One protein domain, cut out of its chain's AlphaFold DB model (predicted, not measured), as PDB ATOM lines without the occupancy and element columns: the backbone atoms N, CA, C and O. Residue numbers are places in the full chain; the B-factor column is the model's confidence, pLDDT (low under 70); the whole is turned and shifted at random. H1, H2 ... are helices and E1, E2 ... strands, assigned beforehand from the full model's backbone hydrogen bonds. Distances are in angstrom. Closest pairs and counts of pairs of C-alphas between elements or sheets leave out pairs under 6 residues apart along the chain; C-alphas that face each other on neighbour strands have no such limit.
ATOM      1  N   PHE A   3      82.253  59.016   1.952       54.09
ATOM      2  CA  PHE A   3      82.108  58.513   3.317       54.09
ATOM      3  C   PHE A   3      82.434  57.026   3.359       54.09
ATOM      4  O   PHE A   3      82.020  56.271   2.475       54.09
ATOM      5  N   VAL A   4      83.146  56.612   4.405       60.34
ATOM      6  CA  VAL A   4      83.410  55.205   4.709       60.34
ATOM      7  C   VAL A   4      82.439  54.778   5.806       60.34
ATOM      8  O   VAL A   4      82.557  55.221   6.945       60.34
ATOM      9  N   LEU A   5      81.460  53.942   5.464       54.38
ATOM     10  CA  LEU A   5      80.539  53.311   6.411       54.38
ATOM     11  C   LEU A   5      80.876  51.818   6.453       54.38
ATOM     12  O   LEU A   5      80.354  51.018   5.674       54.38
ATOM     13  N   GLY A   6      81.816  51.441   7.323       65.25
ATOM     14  CA  GLY A   6      82.343  50.074   7.375       65.25
ATOM     15  C   GLY A   6      82.969  49.640   6.040       65.25
ATOM     16  O   GLY A   6      83.861  50.305   5.516       65.25
ATOM     17  N   LEU A   7      82.491  48.526   5.470       69.81
ATOM     18  CA  LEU A   7      82.943  47.981   4.176       69.81
ATOM     19  C   LEU A   7      82.307  48.671   2.952       69.81
ATOM     20  O   LEU A   7      82.577  48.269   1.820       69.81
ATOM     21  N   LEU A   8      81.468  49.692   3.148       77.94
ATOM     22  CA  LEU A   8      80.837  50.451   2.068       77.94
ATOM     23  C   LEU A   8      81.491  51.830   1.920       77.94
ATOM     24  O   LEU A   8      81.616  52.580   2.890       77.94
ATOM     25  N   LEU A   9      81.862  52.186   0.691       84.00
ATOM     26  CA  LEU A   9      82.256  53.545   0.328       84.00
ATOM     27  C   LEU A   9      81.098  54.200  -0.423       84.00
ATOM     28  O   LEU A   9      80.656  53.698  -1.459       84.00
ATOM     29  N   GLN A  10      80.615  55.329   0.085       86.75
ATOM     30  CA  GLN A  10      79.574  56.120  -0.564       86.75
ATOM     31  C   GLN A  10      80.187  57.379  -1.169       86.75
ATOM     32  O   GLN A  10      80.830  58.151  -0.461       86.75
ATOM     33  N   CYS A  11      79.934  57.621  -2.452       88.12
ATOM     34  CA  CYS A  11      80.293  58.856  -3.140       88.12
ATOM     35  C   CYS A  11      79.020  59.598  -3.565       88.12
ATOM     36  O   CYS A  11      78.136  59.026  -4.201       88.12
ATOM     37  N   GLU A  12      78.924  60.878  -3.211       91.50
ATOM     38  CA  GLU A  12      77.838  61.763  -3.642       91.50
ATOM     39  C   GLU A  12      78.414  63.029  -4.284       91.50
ATOM     40  O   GLU A  12      79.261  63.717  -3.689       91.50
ATOM     41  N   ILE A  13      77.921  63.335  -5.486       92.25
ATOM     42  CA  ILE A  13      78.162  64.583  -6.213       92.25
ATOM     43  C   ILE A  13      76.832  65.326  -6.274       92.25
ATOM     44  O   ILE A  13      75.878  64.841  -6.880       92.25
ATOM     45  N   ARG A  14      76.761  66.502  -5.648       93.69
ATOM     46  CA  ARG A  14      75.565  67.349  -5.694       93.69
ATOM     47  C   ARG A  14      75.576  68.203  -6.948       93.69
ATOM     48  O   ARG A  14      76.584  68.826  -7.271       93.69
ATOM     49  N   LEU A  15      74.444  68.237  -7.636       92.69
ATOM     50  CA  LEU A  15      74.254  69.066  -8.818       92.69
ATOM     51  C   LEU A  15      73.672  70.424  -8.416       92.69
ATOM     52  O   LEU A  15      73.024  70.564  -7.378       92.69
ATOM     53  N   SER A  16      73.887  71.436  -9.259       91.00
ATOM     54  CA  SER A  16      73.250  72.745  -9.069       91.00
ATOM     55  C   SER A  16      71.719  72.625  -9.101       91.00
ATOM     56  O   SER A  16      71.171  71.663  -9.644       91.00
ATOM     57  N   ARG A  17      70.997  73.642  -8.608       84.88
ATOM     58  CA  ARG A  17      69.520  73.676  -8.658       84.88
ATOM     59  C   ARG A  17      68.962  73.507 -10.081       84.88
ATOM     60  O   ARG A  17      67.883  72.949 -10.252       84.88
ATOM     61  N   LYS A  18      69.696  73.967 -11.103       85.12
ATOM     62  CA  LYS A  18      69.315  73.811 -12.519       85.12
ATOM     63  C   LYS A  18      69.526  72.381 -13.038       85.12
ATOM     64  O   LYS A  18      68.929  72.008 -14.048       85.12
ATOM     65  N   GLY A  19      70.327  71.578 -12.342       92.31
ATOM     66  CA  GLY A  19      70.770  70.272 -12.805       92.31
ATOM     67  C   GLY A  19      71.823  70.372 -13.910       92.31
ATOM     68  O   GLY A  19      72.394  71.437 -14.153       92.31
ATOM     69  N   TYR A  20      72.067  69.249 -14.579       96.25
ATOM     70  CA  TYR A  20      72.943  69.145 -15.745       96.25
ATOM     71  C   TYR A  20      72.110  68.739 -16.966       96.25
ATOM     72  O   TYR A  20      71.529  67.654 -16.981       96.25
ATOM     73  N   SER A  21      71.976  69.639 -17.944       96.88
ATOM     74  CA  SER A  21      71.120  69.438 -19.122       96.88
ATOM     75  C   SER A  21      71.729  68.414 -20.072       96.88
ATOM     76  O   SER A  21      72.916  68.493 -20.375       96.88
ATOM     77  N   ILE A  22      70.905  67.499 -20.578       97.75
ATOM     78  CA  ILE A  22      71.329  66.420 -21.480       97.75
ATOM     79  C   ILE A  22      70.302  66.208 -22.609       97.75
ATOM     80  O   ILE A  22      69.152  66.640 -22.470       97.75
ATOM     81  N   PRO A  23      70.684  65.562 -23.729       98.31
ATOM     82  CA  PRO A  23      69.740  65.095 -24.746       98.31
ATOM     83  C   PRO A  23      68.704  64.131 -24.165       98.31
ATOM     84  O   PRO A  23      68.889  63.602 -23.078       98.31
ATOM     85  N   ARG A  24      67.611  63.866 -24.889       98.00
ATOM     86  CA  ARG A  24      66.529  62.991 -24.394       98.00
ATOM     87  C   ARG A  24      66.834  61.491 -24.471       98.00
ATOM     88  O   ARG A  24      66.122  60.707 -23.856       98.00
ATOM     89  N   SER A  25      67.878  61.104 -25.192       98.44
ATOM     90  CA  SER A  25      68.361  59.728 -25.305       98.44
ATOM     91  C   SER A  25      69.872  59.731 -25.510       98.44
ATOM     92  O   SER A  25      70.402  60.639 -26.159       98.44
ATOM     93  N   GLY A  26      70.558  58.715 -24.999       98.19
ATOM     94  CA  GLY A  26      71.997  58.567 -25.176       98.19
ATOM     95  C   GLY A  26      72.616  57.667 -24.117       98.19
ATOM     96  O   GLY A  26      72.006  56.711 -23.639       98.19
ATOM     97  N   THR A  27      73.851  57.975 -23.738       98.06
ATOM     98  CA  THR A  27      74.584  57.236 -22.709       98.06
ATOM     99  C   THR A  27      75.257  58.209 -21.757       98.06
ATOM    100  O   THR A  27      75.807  59.224 -22.180       98.06
ATOM    101  N   ILE A  28      75.191  57.914 -20.462       97.25
ATOM    102  CA  ILE A  28      75.934  58.637 -19.435       97.25
ATOM    103  C   ILE A  28      77.147  57.798 -19.073       97.25
ATOM    104  O   ILE A  28      77.008  56.685 -18.563       97.25
ATOM    105  N   GLN A  29      78.329  58.353 -19.319       96.44
ATOM    106  CA  GLN A  29      79.583  57.784 -18.856       96.44
ATOM    107  C   GLN A  29      80.006  58.485 -17.569       96.44
ATOM    108  O   GLN A  29      80.115  59.711 -17.537       96.44
ATOM    109  N   VAL A  30      80.249  57.715 -16.509       94.12
ATOM    110  CA  VAL A  30      80.771  58.259 -15.254       94.12
ATOM    111  C   VAL A  30      81.995  57.481 -14.817       94.12
ATOM    112  O   VAL A  30      81.931  56.273 -14.601       94.12
ATOM    113  N   THR A  31      83.106  58.192 -14.666       92.38
ATOM    114  CA  THR A  31      84.385  57.617 -14.256       92.38
ATOM    115  C   THR A  31      84.657  57.968 -12.803       92.38
ATOM    116  O   THR A  31      84.748  59.139 -12.438       92.38
ATOM    117  N   LEU A  32      84.796  56.943 -11.973       89.00
ATOM    118  CA  LEU A  32      85.273  57.061 -10.609       89.00
ATOM    119  C   LEU A  32      86.795  56.927 -10.603       89.00
ATOM    120  O   LEU A  32      87.326  55.890 -11.001       89.00
ATOM    121  N   LEU A  33      87.473  57.960 -10.113       88.19
ATOM    122  CA  LEU A  33      88.919  57.985  -9.923       88.19
ATOM    123  C   LEU A  33      89.258  57.854  -8.434       88.19
ATOM    124  O   LEU A  33      88.508  58.330  -7.578       88.19
ATOM    125  N   ASN A  34      90.395  57.235  -8.124       85.12
ATOM    126  CA  ASN A  34      91.002  57.348  -6.800       85.12
ATOM    127  C   ASN A  34      91.722  58.716  -6.669       85.12
ATOM    128  O   ASN A  34      91.878  59.428  -7.664       85.12
ATOM    129  N   PRO A  35      92.195  59.101  -5.469       86.81
ATOM    130  CA  PRO A  35      92.927  60.359  -5.284       86.81
ATOM    131  C   PRO A  35      94.213  60.487  -6.116       86.81
ATOM    132  O   PRO A  35      94.663  61.599  -6.362       86.81
ATOM    133  N   LEU A  36      94.788  59.366  -6.561       90.38
ATOM    134  CA  LEU A  36      95.968  59.323  -7.430       90.38
ATOM    135  C   LEU A  36      95.613  59.479  -8.923       90.38
ATOM    136  O   LEU A  36      96.501  59.444  -9.767       90.38
ATOM    137  N   GLY A  37      94.329  59.629  -9.270       84.81
ATOM    138  CA  GLY A  37      93.854  59.759 -10.650       84.81
ATOM    139  C   GLY A  37      93.678  58.432 -11.398       84.81
ATOM    140  O   GLY A  37      93.319  58.438 -12.572       84.81
ATOM    141  N   THR A  38      93.886  57.287 -10.746       87.50
ATOM    142  CA  THR A  38      93.646  55.966 -11.345       87.50
ATOM    143  C   THR A  38      92.151  55.675 -11.419       87.50
ATOM    144  O   THR A  38      91.413  55.917 -10.459       87.50
ATOM    145  N   VAL A  39      91.698  55.100 -12.532       87.75
ATOM    146  CA  VAL A  39      90.307  54.667 -12.697       87.75
ATOM    147  C   VAL A  39      90.004  53.494 -11.769       87.75
ATOM    148  O   VAL A  39      90.577  52.420 -11.902       87.75
ATOM    149  N   VAL A  40      89.061  53.701 -10.852       86.00
ATOM    150  CA  VAL A  40      88.498  52.646  -9.997       86.00
ATOM    151  C   VAL A  40      87.359  51.941 -10.722       86.00
ATOM    152  O   VAL A  40      87.267  50.716 -10.700       86.00
ATOM    153  N   ARG A  41      86.466  52.705 -11.368       89.19
ATOM    154  CA  ARG A  41      85.364  52.141 -12.158       89.19
ATOM    155  C   ARG A  41      84.836  53.133 -13.183       89.19
ATOM    156  O   ARG A  41      84.672  54.310 -12.881       89.19
ATOM    157  N   MET A  42      84.479  52.627 -14.359       92.06
ATOM    158  CA  MET A  42      83.677  53.345 -15.344       92.06
ATOM    159  C   MET A  42      82.263  52.757 -15.385       92.06
ATOM    160  O   MET A  42      82.086  51.544 -15.520       92.06
ATOM    161  N   PHE A  43      81.260  53.617 -15.245       94.31
ATOM    162  CA  PHE A  43      79.856  53.296 -15.471       94.31
ATOM    163  C   PHE A  43      79.454  53.802 -16.847       94.31
ATOM    164  O   PHE A  43      79.743  54.947 -17.189       94.31
ATOM    165  N   VAL A  44      78.766  52.956 -17.606       96.19
ATOM    166  CA  VAL A  44      78.200  53.286 -18.913       96.19
ATOM    167  C   VAL A  44      76.711  52.979 -18.816       96.19
ATOM    168  O   VAL A  44      76.308  51.816 -18.751       96.19
ATOM    169  N   VAL A  45      75.898  54.027 -18.688       97.56
ATOM    170  CA  VAL A  45      74.463  53.912 -18.402       97.56
ATOM    171  C   VAL A  45      73.666  54.429 -19.600       97.56
ATOM    172  O   VAL A  45      73.569  55.649 -19.778       97.56
ATOM    173  N   PRO A  46      73.115  53.542 -20.449       97.75
ATOM    174  CA  PRO A  46      72.229  53.959 -21.526       97.75
ATOM    175  C   PRO A  46      70.912  54.493 -20.953       97.75
ATOM    176  O   PRO A  46      70.450  54.052 -19.899       97.75
ATOM    177  N   TYR A  47      70.308  55.454 -21.644       98.00
ATOM    178  CA  TYR A  47      69.012  56.007 -21.272       98.00
ATOM    179  C   TYR A  47      68.210  56.421 -22.507       98.00
ATOM    180  O   TYR A  47      68.758  56.921 -23.492       98.00
ATOM    181  N   ASP A  48      66.891  56.270 -22.417       97.69
ATOM    182  CA  ASP A  48      65.938  56.792 -23.393       97.69
ATOM    183  C   ASP A  48      64.694  57.324 -22.678       97.69
ATOM    184  O   ASP A  48      63.928  56.580 -22.061       97.69
ATOM    185  N   PHE A  49      64.520  58.640 -22.757       97.81
ATOM    186  CA  PHE A  49      63.429  59.393 -22.154       97.81
ATOM    187  C   PHE A  49      62.750  60.303 -23.179       97.81
ATOM    188  O   PHE A  49      62.207  61.357 -22.832       97.81
ATOM    189  N   ARG A  50      62.744  59.921 -24.462       97.56
ATOM    190  CA  ARG A  50      62.005  60.650 -25.510       97.56
ATOM    191  C   ARG A  50      60.518  60.809 -25.172       97.56
ATOM    192  O   ARG A  50      59.976  61.883 -25.388       97.56
ATOM    193  N   GLU A  51      59.929  59.820 -24.507       96.62
ATOM    194  CA  GLU A  51      58.513  59.790 -24.101       96.62
ATOM    195  C   GLU A  51      58.220  60.456 -22.744       96.62
ATOM    196  O   GLU A  51      57.066  60.568 -22.344       96.62
ATOM    197  N   MET A  52      59.243  60.893 -22.003       97.75
ATOM    198  CA  MET A  52      59.057  61.465 -20.665       97.75
ATOM    199  C   MET A  52      58.246  62.781 -20.714       97.75
ATOM    200  O   MET A  52      58.697  63.746 -21.336       97.75
ATOM    201  N   PRO A  53      57.085  62.899 -20.051       97.50
ATOM    202  CA  PRO A  53      56.289  64.123 -20.116       97.50
ATOM    203  C   PRO A  53      57.028  65.331 -19.532       97.50
ATOM    204  O   PRO A  53      58.011  65.192 -18.797       97.50
ATOM    205  N   ASN A  54      56.552  66.541 -19.830       97.38
ATOM    206  CA  ASN A  54      57.039  67.751 -19.163       97.38
ATOM    207  C   ASN A  54      56.750  67.670 -17.659       97.38
ATOM    208  O   ASN A  54      55.820  66.984 -17.237       97.38
ATOM    209  N   MET A  55      57.538  68.380 -16.849       96.62
ATOM    210  CA  MET A  55      57.362  68.397 -15.390       96.62
ATOM    211  C   MET A  55      57.288  66.995 -14.770       96.62
ATOM    212  O   MET A  55      56.457  66.726 -13.906       96.62
ATOM    213  N   SER A  56      58.163  66.097 -15.207       97.31
ATOM    214  CA  SER A  56      58.261  64.733 -14.693       97.31
ATOM    215  C   SER A  56      59.640  64.460 -14.100       97.31
ATOM    216  O   SER A  56      60.602  65.188 -14.356       97.31
ATOM    217  N   THR A  57      59.748  63.395 -13.317       97.19
ATOM    218  CA  THR A  57      60.984  62.869 -12.739       97.19
ATOM    219  C   THR A  57      61.019  61.348 -12.851       97.19
ATOM    220  O   THR A  57      59.979  60.689 -12.875       97.19
ATOM    221  N   THR A  58      62.213  60.783 -12.959       97.94
ATOM    222  CA  THR A  58      62.454  59.336 -12.925       97.94
ATOM    223  C   THR A  58      63.902  59.074 -12.519       97.94
ATOM    224  O   THR A  58      64.676  60.007 -12.274       97.94
ATOM    225  N   PHE A  59      64.300  57.811 -12.426       98.06
ATOM    226  CA  PHE A  59      65.679  57.450 -12.142       98.06
ATOM    227  C   PHE A  59      66.128  56.221 -12.921       98.06
ATOM    228  O   PHE A  59      65.327  55.385 -13.332       98.06
ATOM    229  N   ILE A  60      67.444  56.092 -13.049       98.38
ATOM    230  CA  ILE A  60      68.104  54.841 -13.406       98.38
ATOM    231  C   ILE A  60      68.986  54.438 -12.234       98.38
ATOM    232  O   ILE A  60      69.695  55.266 -11.647       98.38
ATOM    233  N   ARG A  61      68.929  53.163 -11.859       97.50
ATOM    234  CA  ARG A  61      69.856  52.569 -10.902       97.50
ATOM    235  C   ARG A  61      70.528  51.370 -11.546       97.50
ATOM    236  O   ARG A  61      69.882  50.352 -11.751       97.50
ATOM    237  N   GLN A  62      71.817  51.486 -11.827       96.81
ATOM    238  CA  GLN A  62      72.611  50.374 -12.331       96.81
ATOM    239  C   GLN A  62      73.356  49.740 -11.153       96.81
ATOM    240  O   GLN A  62      74.074  50.426 -10.422       96.81
ATOM    241  N   ARG A  63      73.126  48.446 -10.939       94.88
ATOM    242  CA  ARG A  63      73.812  47.600  -9.960       94.88
ATOM    243  C   ARG A  63      74.802  46.719 -10.706       94.88
ATOM    244  O   ARG A  63      74.485  46.214 -11.778       94.88
ATOM    245  N   ILE A  64      75.979  46.534 -10.134       93.19
ATOM    246  CA  ILE A  64      76.987  45.605 -10.641       93.19
ATOM    247  C   ILE A  64      77.200  44.562  -9.556       93.19
ATOM    248  O   ILE A  64      77.547  44.915  -8.422       93.19
ATOM    249  N   LEU A  65      76.937  43.309  -9.904       92.25
ATOM    250  CA  LEU A  65      76.968  42.163  -9.007       92.25
ATOM    251  C   LEU A  65      78.170  41.291  -9.364       92.25
ATOM    252  O   LEU A  65      78.412  41.048 -10.541       92.25
ATOM    253  N   ALA A  66      78.910  40.841  -8.358       89.94
ATOM    254  CA  ALA A  66      79.932  39.817  -8.503       89.94
ATOM    255  C   ALA A  66      79.231  38.455  -8.470       89.94
ATOM    256  O   ALA A  66      78.990  37.920  -7.391       89.94
ATOM    257  N   PHE A  67      78.818  37.968  -9.636       87.00
ATOM    258  CA  PHE A  67      78.064  36.731  -9.788       87.00
ATOM    259  C   PHE A  67      79.001  35.621 -10.257       87.00
ATOM    260  O   PHE A  67      79.775  35.812 -11.190       87.00
ATOM    261  N   SER A  78      68.779  38.235 -12.529       85.88
ATOM    262  CA  SER A  78      67.400  38.726 -12.429       85.88
ATOM    263  C   SER A  78      66.482  37.789 -11.636       85.88
ATOM    264  O   SER A  78      65.521  38.259 -11.027       85.88
ATOM    265  N   HIS A  79      66.804  36.492 -11.574       88.31
ATOM    266  CA  HIS A  79      66.059  35.482 -10.814       88.31
ATOM    267  C   HIS A  79      66.514  35.357  -9.355       88.31
ATOM    268  O   HIS A  79      65.947  34.577  -8.584       88.31
ATOM    269  N   LEU A  80      67.552  36.094  -8.960       88.94
ATOM    270  CA  LEU A  80      67.972  36.178  -7.570       88.94
ATOM    271  C   LEU A  80      66.999  37.049  -6.775       88.94
ATOM    272  O   LEU A  80      66.566  38.110  -7.231       88.94
ATOM    273  N   THR A  81      66.722  36.643  -5.540       90.62
ATOM    274  CA  THR A  81      66.023  37.487  -4.570       90.62
ATOM    275  C   THR A  81      66.805  38.781  -4.330       90.62
ATOM    276  O   THR A  81      68.033  38.828  -4.438       90.62
ATOM    277  N   THR A  82      66.115  39.848  -3.917       87.44
ATOM    278  CA  THR A  82      66.773  41.118  -3.565       87.44
ATOM    279  C   THR A  82      67.892  40.921  -2.539       87.44
ATOM    280  O   THR A  82      68.918  41.588  -2.613       87.44
ATOM    281  N   PHE A  83      67.721  39.999  -1.591       88.38
ATOM    282  CA  PHE A  83      68.729  39.714  -0.574       88.38
ATOM    283  C   PHE A  83      69.985  39.051  -1.158       88.38
ATOM    284  O   PHE A  83      71.092  39.487  -0.845       88.38
ATOM    285  N   GLU A  84      69.826  38.060  -2.040       89.62
ATOM    286  CA  GLU A  84      70.940  37.445  -2.777       89.62
ATOM    287  C   GLU A  84      71.677  38.496  -3.620       89.62
ATOM    288  O   GLU A  84      72.892  38.643  -3.492       89.62
ATOM    289  N   GLN A  85      70.950  39.321  -4.383       89.25
ATOM    290  CA  GLN A  85      71.558  40.405  -5.167       89.25
ATOM    291  C   GLN A  85      72.350  41.385  -4.287       89.25
ATOM    292  O   GLN A  85      73.423  41.839  -4.674       89.25
ATOM    293  N   MET A  86      71.849  41.719  -3.094       86.56
ATOM    294  CA  MET A  86      72.530  42.644  -2.178       86.56
ATOM    295  C   MET A  86      73.807  42.051  -1.566       86.56
ATOM    296  O   MET A  86      74.708  42.818  -1.230       86.56
ATOM    297  N   LYS A  87      73.915  40.720  -1.438       85.88
ATOM    298  CA  LYS A  87      75.164  40.053  -1.024       85.88
ATOM    299  C   LYS A  87      76.236  40.126  -2.108       85.88
ATOM    300  O   LYS A  87      77.393  40.379  -1.794       85.88
ATOM    301  N   LEU A  88      75.831  39.967  -3.364       88.50
ATOM    302  CA  LEU A  88      76.728  40.012  -4.522       88.50
ATOM    303  C   LEU A  88      77.058  41.444  -4.965       88.50
ATOM    304  O   LEU A  88      77.875  41.654  -5.860       88.50
ATOM    305  N   LEU A  89      76.409  42.451  -4.378       90.50
ATOM    306  CA  LEU A  89      76.521  43.835  -4.806       90.50
ATOM    307  C   LEU A  89      77.945  44.365  -4.633       90.50
ATOM    308  O   LEU A  89      78.445  44.471  -3.515       90.50
ATOM    309  N   ARG A  90      78.548  44.784  -5.748       91.25
ATOM    310  CA  ARG A  90      79.892  45.366  -5.817       91.25
ATOM    311  C   ARG A  90      79.829  46.877  -6.013       91.25
ATOM    312  O   ARG A  90      80.481  47.628  -5.292       91.25
ATOM    313  N   TYR A  91      78.995  47.328  -6.949       93.25
ATOM    314  CA  TYR A  91      78.829  48.746  -7.257       93.25
ATOM    315  C   TYR A  91      77.366  49.116  -7.491       93.25
ATOM    316  O   TYR A  91      76.585  48.328  -8.022       93.25
ATOM    317  N   VAL A  92      77.009  50.354  -7.154       95.38
ATOM    318  CA  VAL A  92      75.752  50.984  -7.573       95.38
ATOM    319  C   VAL A  92      76.059  52.362  -8.109       95.38
ATOM    320  O   VAL A  92      76.817  53.098  -7.484       95.38
ATOM    321  N   ILE A  93      75.395  52.745  -9.193       97.25
ATOM    322  CA  ILE A  93      75.203  54.146  -9.557       97.25
ATOM    323  C   ILE A  93      73.707  54.453  -9.613       97.25
ATOM    324  O   ILE A  93      72.906  53.666 -10.122       97.25
ATOM    325  N   HIS A  94      73.319  55.592  -9.050       97.75
ATOM    326  CA  HIS A  94      71.955  56.095  -9.072       97.75
ATOM    327  C   HIS A  94      71.931  57.490  -9.690       97.75
ATOM    328  O   HIS A  94      72.575  58.417  -9.191       97.75
ATOM    329  N   LEU A  95      71.180  57.605 -10.783       98.06
ATOM    330  CA  LEU A  95      71.038  58.804 -11.594       98.06
ATOM    331  C   LEU A  95      69.573  59.222 -11.588       98.06
ATOM    332  O   LEU A  95      68.701  58.415 -11.917       98.06
ATOM    333  N   LYS A  96      69.300  60.472 -11.225       97.56
ATOM    334  CA  LYS A  96      67.946  61.026 -11.213       97.56
ATOM    335  C   LYS A  96      67.771  62.011 -12.354       97.56
ATOM    336  O   LYS A  96      68.587  62.913 -12.534       97.56
ATOM    337  N   PHE A  97      66.663  61.883 -13.064       97.88
ATOM    338  CA  PHE A  97      66.339  62.654 -14.255       97.88
ATOM    339  C   PHE A  97      65.076  63.460 -14.014       97.88
ATOM    340  O   PHE A  97      64.176  63.002 -13.317       97.88
ATOM    341  N   GLN A  98      65.000  64.649 -14.594       97.12
ATOM    342  CA  GLN A  98      63.788  65.456 -14.586       97.12
ATOM    343  C   GLN A  98      63.609  66.194 -15.905       97.12
ATOM    344  O   GLN A  98      64.588  66.538 -16.570       97.12
ATOM    345  N   THR A  99      62.366  66.513 -16.237       97.31
ATOM    346  CA  THR A  99      62.026  67.444 -17.315       97.31
ATOM    347  C   THR A  99      61.587  68.795 -16.746       97.31
ATOM    348  O   THR A  99      61.045  68.900 -15.640       97.31
ATOM    349  N   SER A 100      61.860  69.870 -17.483       95.38
ATOM    350  CA  SER A 100      61.344  71.215 -17.194       95.38
ATOM    351  C   SER A 100      59.915  71.412 -17.731       95.38
ATOM    352  O   SER A 100      59.369  70.543 -18.414       95.38
ATOM    353  N   ARG A 101      59.339  72.606 -17.507       94.69
ATOM    354  CA  ARG A 101      58.089  73.046 -18.163       94.69
ATOM    355  C   ARG A 101      58.184  73.036 -19.691       94.69
ATOM    356  O   ARG A 101      57.199  72.757 -20.355       94.69
ATOM    357  N   SER A 102      59.373  73.308 -20.232       94.69
ATOM    358  CA  SER A 102      59.669  73.283 -21.669       94.69
ATOM    359  C   SER A 102      60.119  71.913 -22.190       94.69
ATOM    360  O   SER A 102      60.523  71.810 -23.344       94.69
ATOM    361  N   GLY A 103      60.113  70.870 -21.353       95.38
ATOM    362  CA  GLY A 103      60.494  69.512 -21.755       95.38
ATOM    363  C   GLY A 103      61.998  69.264 -21.888       95.38
ATOM    364  O   GLY A 103      62.398  68.219 -22.405       95.38
ATOM    365  N   ARG A 104      62.851  70.185 -21.416       96.56
ATOM    366  CA  ARG A 104      64.307  69.966 -21.362       96.56
ATOM    367  C   ARG A 104      64.632  68.929 -20.294       96.56
ATOM    368  O   ARG A 104      64.202  69.095 -19.154       96.56
ATOM    369  N   LEU A 105      65.397  67.903 -20.662       98.00
ATOM    370  CA  LEU A 105      65.841  66.847 -19.758       98.00
ATOM    371  C   LEU A 105      67.125  67.264 -19.028       98.00
ATOM    372  O   LEU A 105      68.058  67.794 -19.635       98.00
ATOM    373  N   SER A 106      67.192  66.998 -17.726       97.50
ATOM    374  CA  SER A 106      68.415  67.164 -16.947       97.50
ATOM    375  C   SER A 106      68.599  66.083 -15.889       97.50
ATOM    376  O   SER A 106      67.633  65.548 -15.343       97.50
ATOM    377  N   LEU A 107      69.862  65.797 -15.567       97.50
ATOM    378  CA  LEU A 107      70.220  65.160 -14.302       97.50
ATOM    379  C   LEU A 107      69.996  66.160 -13.166       97.50
ATOM    380  O   LEU A 107      70.364  67.329 -13.303       97.50
ATOM    381  N   HIS A 108      69.421  65.731 -12.044       95.12
ATOM    382  CA  HIS A 108      69.097  66.629 -10.930       95.12
ATOM    383  C   HIS A 108      69.423  66.039  -9.559       95.12
ATOM    384  O   HIS A 108      69.623  64.839  -9.417       95.12
ATOM    385  N   SER A 109      69.412  66.904  -8.538       94.50
ATOM    386  CA  SER A 109      69.737  66.582  -7.142       94.50
ATOM    387  C   SER A 109      71.187  66.134  -6.970       94.50
ATOM    388  O   SER A 109      72.043  66.917  -6.562       94.50
ATOM    389  N   ASP A 110      71.470  64.878  -7.289       95.19
ATOM    390  CA  ASP A 110      72.726  64.219  -6.991       95.19
ATOM    391  C   ASP A 110      73.016  63.081  -7.973       95.19
ATOM    392  O   ASP A 110      72.115  62.477  -8.556       95.19
ATOM    393  N   ILE A 111      74.303  62.781  -8.113       95.31
ATOM    394  CA  ILE A 111      74.797  61.503  -8.617       95.31
ATOM    395  C   ILE A 111      75.338  60.756  -7.405       95.31
ATOM    396  O   ILE A 111      76.228  61.258  -6.709       95.31
ATOM    397  N   LYS A 112      74.791  59.568  -7.142       95.50
ATOM    398  CA  LYS A 112      75.209  58.730  -6.014       95.50
ATOM    399  C   LYS A 112      75.849  57.456  -6.516       95.50
ATOM    400  O   LYS A 112      75.292  56.787  -7.386       95.50
ATOM    401  N   MET A 113      76.981  57.107  -5.925       93.69
ATOM    402  CA  MET A 113      77.638  55.828  -6.128       93.69
ATOM    403  C   MET A 113      77.868  55.130  -4.798       93.69
ATOM    404  O   MET A 113      78.187  55.768  -3.793       93.69
ATOM    405  N   LEU A 114      77.737  53.811  -4.819       91.81
ATOM    406  CA  LEU A 114      78.096  52.933  -3.717       91.81
ATOM    407  C   LEU A 114      79.133  51.935  -4.215       91.81
ATOM    408  O   LEU A 114      78.989  51.395  -5.312       91.81
ATOM    409  N   ILE A 115      80.142  51.678  -3.395       89.25
ATOM    410  CA  ILE A 115      81.156  50.654  -3.622       89.25
ATOM    411  C   ILE A 115      81.140  49.744  -2.406       89.25
ATOM    412  O   ILE A 115      81.271  50.212  -1.274       89.25
ATOM    413  N   SER A 116      80.982  48.452  -2.642       87.25
ATOM    414  CA  SER A 116      81.053  47.431  -1.615       87.25
ATOM    415  C   SER A 116      82.401  46.741  -1.670       87.25
ATOM    416  O   SER A 116      82.759  46.150  -2.684       87.25
ATOM    417  N   ARG A 117      83.121  46.804  -0.551       76.69
ATOM    418  CA  ARG A 117      84.362  46.059  -0.319       76.69
ATOM    419  C   ARG A 117      84.124  44.761   0.452       76.69
ATOM    420  O   ARG A 117      85.067  44.184   0.973       76.69
ATOM    421  N   ARG A 118      82.866  44.314   0.584       68.19
ATOM    422  CA  ARG A 118      82.549  43.073   1.312       68.19
ATOM    423  C   ARG A 118      83.220  41.862   0.677       68.19
ATOM    424  O   ARG A 118      83.927  41.152   1.371       68.19
ATOM    425  N   THR A 119      83.111  41.723  -0.641       57.28
ATOM    426  CA  THR A 119      83.731  40.601  -1.351       57.28
ATOM    427  C   THR A 119      85.261  40.672  -1.375       57.28
ATOM    428  O   THR A 119      85.895  39.634  -1.391       57.28
ATOM    429  N   ASP A 120      85.880  41.857  -1.259       54.62
ATOM    430  CA  ASP A 120      87.348  41.951  -1.101       54.62
ATOM    431  C   ASP A 120      87.833  41.330   0.216       54.62
ATOM    432  O   ASP A 120      88.929  40.778   0.283       54.62
ATOM    433  N   CYS A 121      87.025  41.438   1.274       50.84
ATOM    434  CA  CYS A 121      87.336  40.845   2.571       50.84
ATOM    435  C   CYS A 121      87.204  39.318   2.532       50.84
ATOM    436  O   CYS A 121      88.015  38.625   3.146       50.84
ATOM    437  N   ASP A 122      86.215  38.808   1.793       52.78
ATOM    438  CA  ASP A 122      86.005  37.371   1.612       52.78
ATOM    439  C   ASP A 122      87.127  36.764   0.749       52.78
ATOM    440  O   ASP A 122      87.720  35.765   1.146       52.78
ATOM    441  N   THR A 123      87.546  37.439  -0.329       52.22
ATOM    442  CA  THR A 123      88.671  37.010  -1.181       52.22
ATOM    443  C   THR A 123      90.024  37.068  -0.456       52.22
ATOM    444  O   THR A 123      90.827  36.146  -0.577       52.22
ATOM    445  N   ALA A 124      90.301  38.097   0.361       51.66
ATOM    446  CA  ALA A 124      91.524  38.139   1.177       51.66
ATOM    447  C   ALA A 124      91.573  37.000   2.219       51.66
ATOM    448  O   ALA A 124      92.642  36.453   2.494       51.66
ATOM    449  N   ALA A 125      90.418  36.615   2.770       54.00
ATOM    450  CA  ALA A 125      90.292  35.464   3.659       54.00
ATOM    451  C   ALA A 125      90.367  34.115   2.910       54.00
ATOM    452  O   ALA A 125      90.875  33.145   3.473       54.00
ATOM    453  N   ALA A 126      89.907  34.049   1.657       51.66
ATOM    454  CA  ALA A 126      90.016  32.876   0.785       51.66
ATOM    455  C   ALA A 126      91.461  32.633   0.310       51.66
ATOM    456  O   ALA A 126      91.934  31.496   0.344       51.66
ATOM    457  N   HIS A 127      92.211  33.697  -0.004       51.00
ATOM    458  CA  HIS A 127      93.650  33.623  -0.291       51.00
ATOM    459  C   HIS A 127      94.472  33.136   0.908       51.00
ATOM    460  O   HIS A 127      95.480  32.464   0.723       51.00
ATOM    461  N   ALA A 128      94.032  33.413   2.139       54.88
ATOM    462  CA  ALA A 128      94.643  32.841   3.341       54.88
ATOM    463  C   ALA A 128      94.347  31.333   3.523       54.88
ATOM    464  O   ALA A 128      94.877  30.721   4.449       54.88
TER     465      ALA A 128
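This is residues 3 to 67 and 78 to 128 of the 157 residues of the protein "Chromosome_seg domain-containing protein" of Phlebotomus papatasi (UniProt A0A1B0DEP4). A twisted sheet of six strands, E1, E2, E3, E6, E7 and E8, is partly covered by the long hairpin E4 and E5, two sheets face to face with their strands crossed, a sandwich. H1 stands at one end of the large sheet, and the free residues 122 to 128, mostly H2, stick out as a tail. The printed part has 116 residues with eight named strands and two named helices, in the order E1 E2 E3 E4 E5 E6 H1 E7 E8 H2; its neighbour strands are antiparallel and its class is mixed, helices and strands. It is loose, with a radius of gyration of the C-alphas of 16.7 A, and elongated, spanning 59 by 38 by 22 A.

In the large sheet, E8 is residues 105 to 116, 30.6 A long, and bends by 66 degrees at residue 109. E7 is residues 89 to 99, 30.4 A, and E6 residues 56 to 67, 34.6 A. E2 is residues 8 to 14, 19.3 A; E1, residues 3 to 5, begins at C-alpha 3 (82.108, 58.513, 3.317), and E3 is residues 20 to 22. E4, residues 25 to 33, spans 25.7 A, and E5, residues 39 to 48, 26.7 A. H1 is residues 82 to 88; H2, residues 118 to 127, ends at C-alpha 127 (93.650, 33.623, -0.291).

The large sheet is branched at E8, with E2 and E3 on one side of it and E7 on the other side. N 113 and O 11 of E8 and E2 are 2.8 A apart, N 20 and O 107 of E3 and E8 2.9 A, and N 94 and O 112 of the hairpin E7 and E8 2.8 A. E6 pairs with E7, N 64 to O 91 at 2.8 A, and E1 with E2, N 3 to O 10 at 2.9 A. In the hairpin E4 and E5, N 32 and O 41 are 2.8 A apart. The two sheets' strands stand at 46 degrees; the closest C-alphas of E5 and E6 are those of Val 45 and Gln 62, 7.3 A apart. H1 is on the large sheet at a height of 8.2 A and stands up from it, its closest C-alphas with E6 being Leu 88 and Leu 65, 5.0 A. H2 only grazes this sheet, with residues 118 to 120. In H1 and H2 every O i to N i+4 pair is within hydrogen-bond range.

The C-alphas of Ser 102 and Ala 128 are farthest apart, 59.0 A. Residues 68 to 77 are not printed, and C-alphas 67 and 78 are 11.2 A apart across this cut. Of the links printed whole, none is long. The model's pLDDT is under 70 at residues 3 to 7 and 118 to 128.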